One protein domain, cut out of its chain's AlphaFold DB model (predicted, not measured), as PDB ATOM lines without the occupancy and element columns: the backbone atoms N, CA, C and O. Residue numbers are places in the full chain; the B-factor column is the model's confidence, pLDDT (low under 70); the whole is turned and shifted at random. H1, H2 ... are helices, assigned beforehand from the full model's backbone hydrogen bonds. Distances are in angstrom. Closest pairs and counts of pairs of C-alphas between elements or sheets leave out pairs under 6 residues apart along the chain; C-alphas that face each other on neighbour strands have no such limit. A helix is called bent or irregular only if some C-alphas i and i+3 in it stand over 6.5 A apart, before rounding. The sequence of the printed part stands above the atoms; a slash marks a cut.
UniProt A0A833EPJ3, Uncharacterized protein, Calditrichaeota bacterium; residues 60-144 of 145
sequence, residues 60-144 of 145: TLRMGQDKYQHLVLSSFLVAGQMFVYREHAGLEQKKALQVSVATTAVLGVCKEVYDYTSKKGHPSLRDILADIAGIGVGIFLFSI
ATOM      1  N   THR A  60     186.784 239.016 106.262       50.62
ATOM      2  CA  THR A  60     187.235 239.586 104.985       50.62
ATOM      3  C   THR A  60     187.121 238.624 103.797       50.62
ATOM      4  O   THR A  60     186.763 239.064 102.705       50.62
ATOM      5  N   LEU A  61     187.365 237.323 103.990       58.75
ATOM      6  CA  LEU A  61     187.217 236.293 102.952       58.75
ATOM      7  C   LEU A  61     185.745 236.035 102.632       58.75
ATOM      8  O   LEU A  61     185.373 235.938 101.462       58.75
ATOM      9  N   ARG A  62     184.892 236.016 103.664       57.06
ATOM     10  CA  ARG A  62     183.445 235.811 103.512       57.06
ATOM     11  C   ARG A  62     182.788 236.961 102.740       57.06
ATOM     12  O   ARG A  62     181.979 236.711 101.857       57.06
ATOM     13  N   MET A  63     183.222 238.203 102.985       59.97
ATOM     14  CA  MET A  63     182.795 239.381 102.209       59.97
ATOM     15  C   MET A  63     183.270 239.371 100.748       59.97
ATOM     16  O   MET A  63     182.696 240.072  99.919       59.97
ATOM     17  N   GLY A  64     184.363 238.676 100.427       68.69
ATOM     18  CA  GLY A  64     184.865 238.562  99.054       68.69
ATOM     19  C   GLY A  64     184.092 237.526  98.242       68.69
ATOM     20  O   GLY A  64     183.701 237.799  97.108       68.69
ATOM     21  N   GLN A  65     183.842 236.361  98.844       73.88
ATOM     22  CA  GLN A  65     183.079 235.277  98.223       73.88
ATOM     23  C   GLN A  65     181.641 235.691  97.910       73.88
ATOM     24  O   GLN A  65     181.166 235.420  96.811       73.88
ATOM     25  N   ASP A  66     180.988 236.398  98.832       74.19
ATOM     26  CA  ASP A  66     179.615 236.883  98.667       74.19
ATOM     27  C   ASP A  66     179.489 237.800  97.435       74.19
ATOM     28  O   ASP A  66     178.743 237.521  96.498       74.19
ATOM     29  N   LYS A  67     180.357 238.810  97.317       78.81
ATOM     30  CA  LYS A  67     180.387 239.715  96.150       78.81
ATOM     31  C   LYS A  67     180.682 239.001  94.838       78.81
ATOM     32  O   LYS A  67     180.144 239.371  93.796       78.81
ATOM     33  N   TYR A  68     181.565 238.005  94.861       82.19
ATOM     34  CA  TYR A  68     181.859 237.221  93.665       82.19
ATOM     35  C   TYR A  68     180.632 236.424  93.215       82.19
ATOM     36  O   TYR A  68     180.334 236.390  92.024       82.19
ATOM     37  N   GLN A  69     179.885 235.841  94.156       81.31
ATOM     38  CA  GLN A  69     178.635 235.142  93.857       81.31
ATOM     39  C   GLN A  69     177.602 236.084  93.235       81.31
ATOM     40  O   GLN A  69     177.025 235.729  92.211       81.31
ATOM     41  N   HIS A  70     177.429 237.287  93.786       82.44
ATOM     42  CA  HIS A  70     176.569 238.327  93.211       82.44
ATOM     43  C   HIS A  70     176.960 238.685  91.777       82.44
ATOM     44  O   HIS A  70     176.140 238.626  90.861       82.44
ATOM     45  N   LEU A  71     178.246 238.960  91.554       84.81
ATOM     46  CA  LEU A  71     178.760 239.292  90.231       84.81
ATOM     47  C   LEU A  71     178.503 238.160  89.229       84.81
ATOM     48  O   LEU A  71     177.984 238.409  88.139       84.81
ATOM     49  N   VAL A  72     178.846 236.919  89.580       85.25
ATOM     50  CA  VAL A  72     178.684 235.761  88.689       85.25
ATOM     51  C   VAL A  72     177.210 235.475  88.420       85.25
ATOM     52  O   VAL A  72     176.833 235.293  87.262       85.25
ATOM     53  N   LEU A  73     176.372 235.472  89.459       84.00
ATOM     54  CA  LEU A  73     174.945 235.196  89.331       84.00
ATOM     55  C   LEU A  73     174.261 236.247  88.457       84.00
ATOM     56  O   LEU A  73     173.562 235.888  87.512       84.00
ATOM     57  N   SER A  74     174.518 237.530  88.708       82.44
ATOM     58  CA  SER A  74     173.948 238.629  87.925       82.44
ATOM     59  C   SER A  74     174.446 238.629  86.475       82.44
ATOM     60  O   SER A  74     173.656 238.836  85.553       82.44
ATOM     61  N   SER A  75     175.722 238.295  86.239       83.50
ATOM     62  CA  SER A  75     176.253 238.103  84.877       83.50
ATOM     63  C   SER A  75     175.526 236.986  84.135       83.50
ATOM     64  O   SER A  75     175.147 237.139  82.971       83.50
ATOM     65  N   PHE A  76     175.330 235.856  84.814       86.44
ATOM     66  CA  PHE A  76     174.690 234.680  84.247       86.44
ATOM     67  C   PHE A  76     173.210 234.920  83.959       86.44
ATOM     68  O   PHE A  76     172.743 234.582  82.871       86.44
ATOM     69  N   LEU A  77     172.486 235.535  84.897       84.38
ATOM     70  CA  LEU A  77     171.073 235.858  84.727       84.38
ATOM     71  C   LEU A  77     170.866 236.743  83.503       84.38
ATOM     72  O   LEU A  77     170.087 236.375  82.627       84.38
ATOM     73  N   VAL A  78     171.628 237.831  83.366       88.19
ATOM     74  CA  VAL A  78     171.490 238.718  82.204       88.19
ATOM     75  C   VAL A  78     171.819 237.994  80.904       88.19
ATOM     76  O   VAL A  78     171.019 238.046  79.970       88.19
ATOM     77  N   ALA A  79     172.956 237.298  80.826       84.75
ATOM     78  CA  ALA A  79     173.366 236.613  79.602       84.75
ATOM     79  C   ALA A  79     172.376 235.501  79.200       84.75
ATOM     80  O   ALA A  79     171.987 235.402  78.034       84.75
ATOM     81  N   GLY A  80     171.922 234.698  80.167       84.38
ATOM     82  CA  GLY A  80     170.952 233.626  79.956       84.38
ATOM     83  C   GLY A  80     169.577 234.153  79.554       84.38
ATOM     84  O   GLY A  80     168.987 233.672  78.588       84.38
ATOM     85  N   GLN A  81     169.083 235.191  80.232       85.25
ATOM     86  CA  GLN A  81     167.822 235.838  79.874       85.25
ATOM     87  C   GLN A  81     167.897 236.481  78.492       85.25
ATOM     88  O   GLN A  81     166.978 236.311  77.698       85.25
ATOM     89  N   MET A  82     168.997 237.170  78.162       84.94
ATOM     90  CA  MET A  82     169.184 237.748  76.829       84.94
ATOM     91  C   MET A  82     169.142 236.670  75.747       84.94
ATOM     92  O   MET A  82     168.493 236.879  74.726       84.94
ATOM     93  N   PHE A  83     169.764 235.512  75.983       84.56
ATOM     94  CA  PHE A  83     169.692 234.367  75.078       84.56
ATOM     95  C   PHE A  83     168.263 233.836  74.921       84.56
ATOM     96  O   PHE A  83     167.782 233.704  73.800       84.56
ATOM     97  N   VAL A  84     167.549 233.584  76.020       83.38
ATOM     98  CA  VAL A  84     166.161 233.095  75.964       83.38
ATOM     99  C   VAL A  84     165.257 234.107  75.255       83.38
ATOM    100  O   VAL A  84     164.504 233.747  74.352       83.38
ATOM    101  N   TYR A  85     165.359 235.387  75.603       83.06
ATOM    102  CA  TYR A  85     164.538 236.437  75.010       83.06
ATOM    103  C   TYR A  85     164.826 236.645  73.525       83.06
ATOM    104  O   TYR A  85     163.890 236.830  72.748       83.06
ATOM    105  N   ARG A  86     166.089 236.567  73.107       85.38
ATOM    106  CA  ARG A  86     166.472 236.682  71.696       85.38
ATOM    107  C   ARG A  86     166.083 235.461  70.880       85.38
ATOM    108  O   ARG A  86     165.405 235.601  69.870       85.38
ATOM    109  N   GLU A  87     166.501 234.283  71.328       82.44
ATOM    110  CA  GLU A  87     166.444 233.067  70.515       82.44
ATOM    111  C   GLU A  87     165.093 232.352  70.619       82.44
ATOM    112  O   GLU A  87     164.650 231.746  69.650       82.44
ATOM    113  N   HIS A  88     164.413 232.435  71.768       80.00
ATOM    114  CA  HIS A  88     163.160 231.703  71.998       80.00
ATOM    115  C   HIS A  88     161.931 232.612  71.988       80.00
ATOM    116  O   HIS A  88     160.875 232.200  71.516       80.00
ATOM    117  N   ALA A  89     162.048 233.850  72.478       77.50
ATOM    118  CA  ALA A  89     160.940 234.811  72.457       77.50
ATOM    119  C   ALA A  89     160.956 235.742  71.230       77.50
ATOM    120  O   ALA A  89     160.037 236.544  71.066       77.50
ATOM    121  N   GLY A  90     161.990 235.662  70.382       85.31
ATOM    122  CA  GLY A  90     162.116 236.483  69.172       85.31
ATOM    123  C   GLY A  90     162.195 237.987  69.451       85.31
ATOM    124  O   GLY A  90     161.855 238.798  68.587       85.31
ATOM    125  N   LEU A  91     162.593 238.382  70.665       85.81
ATOM    126  CA  LEU A  91     162.685 239.785  71.039       85.81
ATOM    127  C   LEU A  91     163.877 240.449  70.346       85.81
ATOM    128  O   LEU A  91     164.984 239.911  70.271       85.81
ATOM    129  N   GLU A  92     163.656 241.683  69.896       88.75
ATOM    130  CA  GLU A  92     164.728 242.538  69.398       88.75
ATOM    131  C   GLU A  92     165.802 242.726  70.483       88.75
ATOM    132  O   GLU A  92     165.477 242.873  71.663       88.75
ATOM    133  N   GLN A  93     167.079 242.793  70.087       84.56
ATOM    134  CA  GLN A  93     168.227 242.916  70.999       84.56
ATOM    135  C   GLN A  93     168.038 243.956  72.095       84.56
ATOM    136  O   GLN A  93     168.345 243.698  73.254       84.56
ATOM    137  N   LYS A  94     167.527 245.134  71.728       84.38
ATOM    138  CA  LYS A  94     167.312 246.229  72.673       84.38
ATOM    139  C   LYS A  94     166.263 245.870  73.722       84.38
ATOM    140  O   LYS A  94     166.469 246.156  74.896       84.38
ATOM    141  N   LYS A  95     165.174 245.211  73.315       80.38
ATOM    142  CA  LYS A  95     164.104 244.774  74.220       80.38
ATOM    143  C   LYS A  95     164.566 243.626  75.112       80.38
ATOM    144  O   LYS A  95     164.348 243.686  76.315       80.38
ATOM    145  N   ALA A  96     165.249 242.631  74.546       84.38
ATOM    146  CA  ALA A  96     165.834 241.533  75.313       84.38
ATOM    147  C   ALA A  96     166.805 242.058  76.381       84.38
ATOM    148  O   ALA A  96     166.681 241.703  77.545       84.38
ATOM    149  N   LEU A  97     167.700 242.980  76.009       86.25
ATOM    150  CA  LEU A  97     168.615 243.641  76.938       86.25
ATOM    151  C   LEU A  97     167.869 244.373  78.061       86.25
ATOM    152  O   LEU A  97     168.166 244.156  79.231       86.25
ATOM    153  N   GLN A  98     166.902 245.227  77.715       83.44
ATOM    154  CA  GLN A  98     166.145 246.010  78.695       83.44
ATOM    155  C   GLN A  98     165.426 245.117  79.708       83.44
ATOM    156  O   GLN A  98     165.512 245.372  80.906       83.44
ATOM    157  N   VAL A  99     164.753 244.060  79.244       82.62
ATOM    158  CA  VAL A  99     164.013 243.144  80.122       82.62
ATOM    159  C   VAL A  99     164.968 242.322  80.990       82.62
ATOM    160  O   VAL A  99     164.736 242.211  82.193       82.62
ATOM    161  N   SER A 100     166.070 241.804  80.439       83.06
ATOM    162  CA  SER A 100     167.071 241.059  81.219       83.06
ATOM    163  C   SER A 100     167.718 241.916  82.308       83.06
ATOM    164  O   SER A 100     167.800 241.511  83.466       83.06
ATOM    165  N   VAL A 101     168.135 243.136  81.960       85.12
ATOM    166  CA  VAL A 101     168.734 244.078  82.916       85.12
ATOM    167  C   VAL A 101     167.727 244.458  83.998       85.12
ATOM    168  O   VAL A 101     168.059 244.395  85.178       85.12
ATOM    169  N   ALA A 102     166.495 244.811  83.620       81.00
ATOM    170  CA  ALA A 102     165.466 245.209  84.576       81.00
ATOM    171  C   ALA A 102     165.116 244.072  85.543       81.00
ATOM    172  O   ALA A 102     165.061 244.285  86.750       81.00
ATOM    173  N   THR A 103     164.915 242.858  85.031       80.56
ATOM    174  CA  THR A 103     164.560 241.708  85.872       80.56
ATOM    175  C   THR A 103     165.713 241.287  86.780       80.56
ATOM    176  O   THR A 103     165.475 241.055  87.963       80.56
ATOM    177  N   THR A 104     166.958 241.273  86.293       85.31
ATOM    178  CA  THR A 104     168.127 240.967  87.136       85.31
ATOM    179  C   THR A 104     168.346 242.040  88.207       85.31
ATOM    180  O   THR A 104     168.574 241.702  89.366       85.31
ATOM    181  N   ALA A 105     168.200 243.326  87.871       78.00
ATOM    182  CA  ALA A 105     168.313 244.411  88.846       78.00
ATOM    183  C   ALA A 105     167.239 244.320  89.943       78.00
ATOM    184  O   ALA A 105     167.547 244.488  91.122       78.00
ATOM    185  N   VAL A 106     165.990 244.008  89.575       80.75
ATOM    186  CA  VAL A 106     164.910 243.777  90.549       80.75
ATOM    187  C   VAL A 106     165.244 242.592  91.454       80.75
ATOM    188  O   VAL A 106     165.071 242.704  92.664       80.75
ATOM    189  N   LEU A 107     165.765 241.490  90.908       77.69
ATOM    190  CA  LEU A 107     166.165 240.326  91.704       77.69
ATOM    191  C   LEU A 107     167.282 240.660  92.706       77.69
ATOM    192  O   LEU A 107     167.163 240.276  93.869       77.69
ATOM    193  N   GLY A 108     168.305 241.414  92.290       78.38
ATOM    194  CA  GLY A 108     169.373 241.881  93.183       78.38
ATOM    195  C   GLY A 108     168.833 242.744  94.328       78.38
ATOM    196  O   GLY A 108     169.073 242.459  95.499       78.38
ATOM    197  N   VAL A 109     167.986 243.735  94.015       76.81
ATOM    198  CA  VAL A 109     167.344 244.585  95.036       76.81
ATOM    199  C   VAL A 109     166.451 243.767  95.975       76.81
ATOM    200  O   VAL A 109     166.504 243.950  97.190       76.81
ATOM    201  N   CYS A 110     165.642 242.847  95.445       76.12
ATOM    202  CA  CYS A 110     164.772 241.998  96.255       76.12
ATOM    203  C   CYS A 110     165.563 241.104  97.216       76.12
ATOM    204  O   CYS A 110     165.120 240.919  98.350       76.12
ATOM    205  N   LYS A 111     166.721 240.575  96.799       78.50
ATOM    206  CA  LYS A 111     167.589 239.765  97.662       78.50
ATOM    207  C   LYS A 111     168.138 240.589  98.825       78.50
ATOM    208  O   LYS A 111     168.017 240.159  99.965       78.50
ATOM    209  N   GLU A 112     168.617 241.805  98.570       78.56
ATOM    210  CA  GLU A 112     169.105 242.694  99.636       78.56
ATOM    211  C   GLU A 112     167.991 243.109 100.615       78.56
ATOM    212  O   GLU A 112     168.188 243.129 101.833       78.56
ATOM    213  N   VAL A 113     166.780 243.378 100.110       73.50
ATOM    214  CA  VAL A 113     165.598 243.653 100.950       73.50
ATOM    215  C   VAL A 113     165.215 242.427 101.787       73.50
ATOM    216  O   VAL A 113     164.861 242.555 102.965       73.50
ATOM    217  N   TYR A 114     165.296 241.230 101.204       73.19
ATOM    218  CA  TYR A 114     165.034 239.977 101.902       73.19
ATOM    219  C   TYR A 114     166.080 239.697 102.988       73.19
ATOM    220  O   TYR A 114     165.715 239.317 104.102       73.19
ATOM    221  N   ASP A 115     167.362 239.932 102.720       72.12
ATOM    222  CA  ASP A 115     168.439 239.750 103.697       72.12
ATOM    223  C   ASP A 115     168.290 240.718 104.876       72.12
ATOM    224  O   ASP A 115     168.396 240.297 106.033       72.12
ATOM    225  N   TYR A 116     167.920 241.974 104.600       71.62
ATOM    226  CA  TYR A 116     167.590 242.959 105.633       71.62
ATOM    227  C   TYR A 116     166.400 242.527 106.499       71.62
ATOM    228  O   TYR A 116     166.457 242.589 107.728       71.62
ATOM    229  N   THR A 117     165.326 242.053 105.866       72.50
ATOM    230  CA  THR A 117     164.085 241.679 106.563       72.50
ATOM    231  C   THR A 117     164.242 240.372 107.347       72.50
ATOM    232  O   THR A 117     163.707 240.230 108.446       72.50
ATOM    233  N   SER A 118     165.001 239.412 106.816       73.44
ATOM    234  CA  SER A 118     165.186 238.086 107.417       73.44
ATOM    235  C   SER A 118     166.212 238.056 108.554       73.44
ATOM    236  O   SER A 118     166.311 237.036 109.240       73.44
ATOM    237  N   LYS A 119     166.982 239.139 108.759       62.47
ATOM    238  CA  LYS A 119     168.109 239.228 109.711       62.47
ATOM    239  C   LYS A 119     169.177 238.134 109.521       62.47
ATOM    240  O   LYS A 119     169.995 237.918 110.412       62.47
ATOM    241  N   LYS A 120     169.171 237.427 108.383       61.56
ATOM    242  CA  LYS A 120     170.160 236.388 108.047       61.56
ATOM    243  C   LYS A 120     171.431 236.965 107.413       61.56
ATOM    244  O   LYS A 120     172.428 236.251 107.332       61.56
ATOM    245  N   GLY A 121     171.407 238.242 107.026       61.34
ATOM    246  CA  GLY A 121     172.534 238.984 106.467       61.34
ATOM    247  C   GLY A 121     172.451 240.479 106.789       61.34
ATOM    248  O   GLY A 121     171.468 240.950 107.362       61.34
ATOM    249  N   HIS A 122     173.500 241.224 106.438       59.72
ATOM    250  CA  HIS A 122     173.506 242.685 106.492       59.72
ATOM    251  C   HIS A 122     173.382 243.214 105.065       59.72
ATOM    252  O   HIS A 122     174.262 242.889 104.270       59.72
ATOM    253  N   PRO A 123     172.359 244.027 104.739       63.03
ATOM    254  CA  PRO A 123     172.277 244.622 103.416       63.03
ATOM    255  C   PRO A 123     173.523 245.465 103.183       63.03
ATOM    256  O   PRO A 123     173.912 246.292 104.017       63.03
ATOM    257  N   SER A 124     174.164 245.237 102.050       71.69
ATOM    258  CA  SER A 124     175.439 245.855 101.739       71.69
ATOM    259  C   SER A 124     175.335 246.504 100.374       71.69
ATOM    260  O   SER A 124     175.143 245.862  99.348       71.69
ATOM    261  N   LEU A 125     175.560 247.819 100.339       75.62
ATOM    262  CA  LEU A 125     175.660 248.568  99.081       75.62
ATOM    263  C   LEU A 125     176.726 247.984  98.138       75.62
ATOM    264  O   LEU A 125     176.690 248.223  96.934       75.62
ATOM    265  N   ARG A 126     177.684 247.218  98.672       79.56
ATOM    266  CA  ARG A 126     178.723 246.556  97.881       79.56
ATOM    267  C   ARG A 126     178.177 245.379  97.076       79.56
ATOM    268  O   ARG A 126     178.760 245.079  96.040       79.56
ATOM    269  N   ASP A 127     177.083 244.771  97.512       79.62
ATOM    270  CA  ASP A 127     176.478 243.614  96.852       79.62
ATOM    271  C   ASP A 127     175.603 244.092  95.688       79.62
ATOM    272  O   ASP A 127     175.721 243.582  94.578       79.62
ATOM    273  N   ILE A 128     174.913 245.228  95.864       79.25
ATOM    274  CA  ILE A 128     174.266 245.967  94.764       79.25
ATOM    275  C   ILE A 128     175.293 246.389  93.702       79.25
ATOM    276  O   ILE A 128     175.049 246.255  92.503       79.25
ATOM    277  N   LEU A 129     176.461 246.898  94.112       84.19
ATOM    278  CA  LEU A 129     177.526 247.244  93.164       84.19
ATOM    279  C   LEU A 129     178.083 246.006  92.446       84.19
ATOM    280  O   LEU A 129     178.409 246.097  91.262       84.19
ATOM    281  N   ALA A 130     178.175 244.864  93.133       84.25
ATOM    282  CA  ALA A 130     178.579 243.602  92.524       84.25
ATOM    283  C   ALA A 130     177.542 243.104  91.505       84.25
ATOM    284  O   ALA A 130     177.934 242.659  90.427       84.25
ATOM    285  N   ASP A 131     176.247 243.268  91.780       82.94
ATOM    286  CA  ASP A 131     175.173 242.955  90.834       82.94
ATOM    287  C   ASP A 131     175.212 243.868  89.605       82.94
ATOM    288  O   ASP A 131     175.145 243.382  88.478       82.94
ATOM    289  N   ILE A 132     175.414 245.177  89.786       85.19
ATOM    290  CA  ILE A 132     175.576 246.128  88.671       85.19
ATOM    291  C   ILE A 132     176.796 245.761  87.814       85.19
ATOM    292  O   ILE A 132     176.712 245.752  86.582       85.19
ATOM    293  N   ALA A 133     177.926 245.434  88.447       87.38
ATOM    294  CA  ALA A 133     179.122 244.986  87.741       87.38
ATOM    295  C   ALA A 133     178.867 243.670  86.988       87.38
ATOM    296  O   ALA A 133     179.246 243.547  85.823       87.38
ATOM    297  N   GLY A 134     178.172 242.723  87.620       81.00
ATOM    298  CA  GLY A 134     177.771 241.457  87.019       81.00
ATOM    299  C   GLY A 134     176.869 241.648  85.803       81.00
ATOM    300  O   GLY A 134     177.148 241.106  84.740       81.00
ATOM    301  N   ILE A 135     175.848 242.502  85.898       86.75
ATOM    302  CA  ILE A 135     174.997 242.881  84.762       86.75
ATOM    303  C   ILE A 135     175.860 243.379  83.594       86.75
ATOM    304  O   ILE A 135     175.702 242.905  82.469       86.75
ATOM    305  N   GLY A 136     176.813 244.280  83.854       83.94
ATOM    306  CA  GLY A 136     177.741 244.779  82.835       83.94
ATOM    307  C   GLY A 136     178.562 243.667  82.172       83.94
ATOM    308  O   GLY A 136     178.659 243.616  80.942       83.94
ATOM    309  N   VAL A 137     179.099 242.739  82.968       84.88
ATOM    310  CA  VAL A 137     179.840 241.568  82.472       84.88
ATOM    311  C   VAL A 137     178.938 240.649  81.643       84.88
ATOM    312  O   VAL A 137     179.344 240.225  80.564       84.88
ATOM    313  N   GLY A 138     177.707 240.384  82.077       77.88
ATOM    314  CA  GLY A 138     176.735 239.575  81.336       77.88
ATOM    315  C   GLY A 138     176.399 240.160  79.963       77.88
ATOM    316  O   GLY A 138     176.400 239.442  78.961       77.88
ATOM    317  N   ILE A 139     176.197 241.480  79.888       84.69
ATOM    318  CA  ILE A 139     175.989 242.199  78.620       84.69
ATOM    319  C   ILE A 139     177.207 242.046  77.709       84.69
ATOM    320  O   ILE A 139     177.057 241.779  76.514       84.69
ATOM    321  N   PHE A 140     178.410 242.218  78.261       81.75
ATOM    322  CA  PHE A 140     179.659 242.091  77.517       81.75
ATOM    323  C   PHE A 140     179.852 240.673  76.967       81.75
ATOM    324  O   PHE A 140     180.099 240.515  75.773       81.75
ATOM    325  N   LEU A 141     179.647 239.646  77.797       77.56
ATOM    326  CA  LEU A 141     179.740 238.239  77.403       77.56
ATOM    327  C   LEU A 141     178.764 237.884  76.281       77.56
ATOM    328  O   LEU A 141     179.136 237.179  75.348       77.56
ATOM    329  N   PHE A 142     177.534 238.397  76.338       76.19
ATOM    330  CA  PHE A 142     176.559 238.185  75.270       76.19
ATOM    331  C   PHE A 142     176.892 238.975  73.993       76.19
ATOM    332  O   PHE A 142     176.523 238.576  72.889       76.19
ATOM    333  N   SER A 143     177.565 240.119  74.129       75.00
ATOM    334  CA  SER A 143     177.911 240.995  73.003       75.00
ATOM    335  C   SER A 143     179.167 240.551  72.254       75.00
ATOM    336  O   SER A 143     179.327 240.914  71.086       75.00
ATOM    337  N   ILE A 144     180.045 239.767  72.887       75.88
ATOM    338  CA  ILE A 144     181.172 239.127  72.204       75.88
ATOM    339  C   ILE A 144     180.618 238.072  71.241       75.88
ATOM    340  O   ILE A 144     180.100 237.030  71.648       75.88
TER     341      ILE A 144
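AT A GLANCE: This is residues 60 to 144 of the 145 residues of an uncharacterized protein of Calditrichaeota bacterium (UniProt A0A833EPJ3). Three helices form an up-and-down bundle: the long helix H1 and H2 make a V that opens away from the tight link between them, and H3 folds back from the open end and packs on both, crossing H1 very closely. H1 touches H2 with residues 74 to 86 alone, with 18 pairs of C-alphas within 8 A, while H1 and H3 have 43 such pairs. The printed part has 85 residues with three named helices, H1, H2 and H3 in chain order, and no named strand; the class is all helix. The whole is compact, with a radius of gyration of the C-alphas of 13.7 A, and elongated, spanning 41 by 25 by 16 A.

HOW THE PARTS SIT: The longest helix is H1, residues 60 to 88. It touches H3, residues 125 to 143, with 43 pairs of C-alphas within 8 A; the closest C-alphas are those of Ser 75 and Gly 138, 3.9 A apart. H1 and H3 run the same way at a tilt of 38 degrees, only just steep. H1 also touches H2, residues 93 to 118, with its residues 74 to 86 alone, and the closest C-alphas are those of Val 78 and Ser 100, 5.1 A apart. These two form a helical hairpin and run opposite ways at a tilt of 35.1 degrees, only just steep. H2 and H3 form a second helical hairpin, touching with 11 pairs of C-alphas within 8 A; the closest C-alphas are those of Gly 108 and Asp 131, 6.3 A apart. They run opposite ways at a shallow tilt of 23 degrees. The three make a bundle, up and down, each helix running against the one before it, and the packing is mostly crossed, but only just, with 1 of the 3 touching pairs at a shallow tilt. In H2 and H3 every O i to N i+4 pair is within hydrogen-bond range, and in H1 24 of 25 are.

IN THESE COORDINATES: H1 begins at C-alpha 60, at (187.235, 239.586, 104.985), and is 41.6 A from first to last C-alpha. H2 is 36.9 A long from C-alpha 93, at (168.227, 242.916, 70.999), to C-alpha 118. H3 is 27.2 A long from C-alpha 125 to C-alpha 143, at (177.911, 240.995, 73.003). No helix is bent.

THE WHOLE: The two C-alphas farthest apart are those of Thr 60 and Gly 90, at 43.9 A. The printed part has no cut; the link from H1 to H2 is tight, with 4 residues, and that from H2 to H3 is short, with 6. The mean pLDDT of the printed part is 78.7, and residues 60 to 64 and 119 to 123 are under 70.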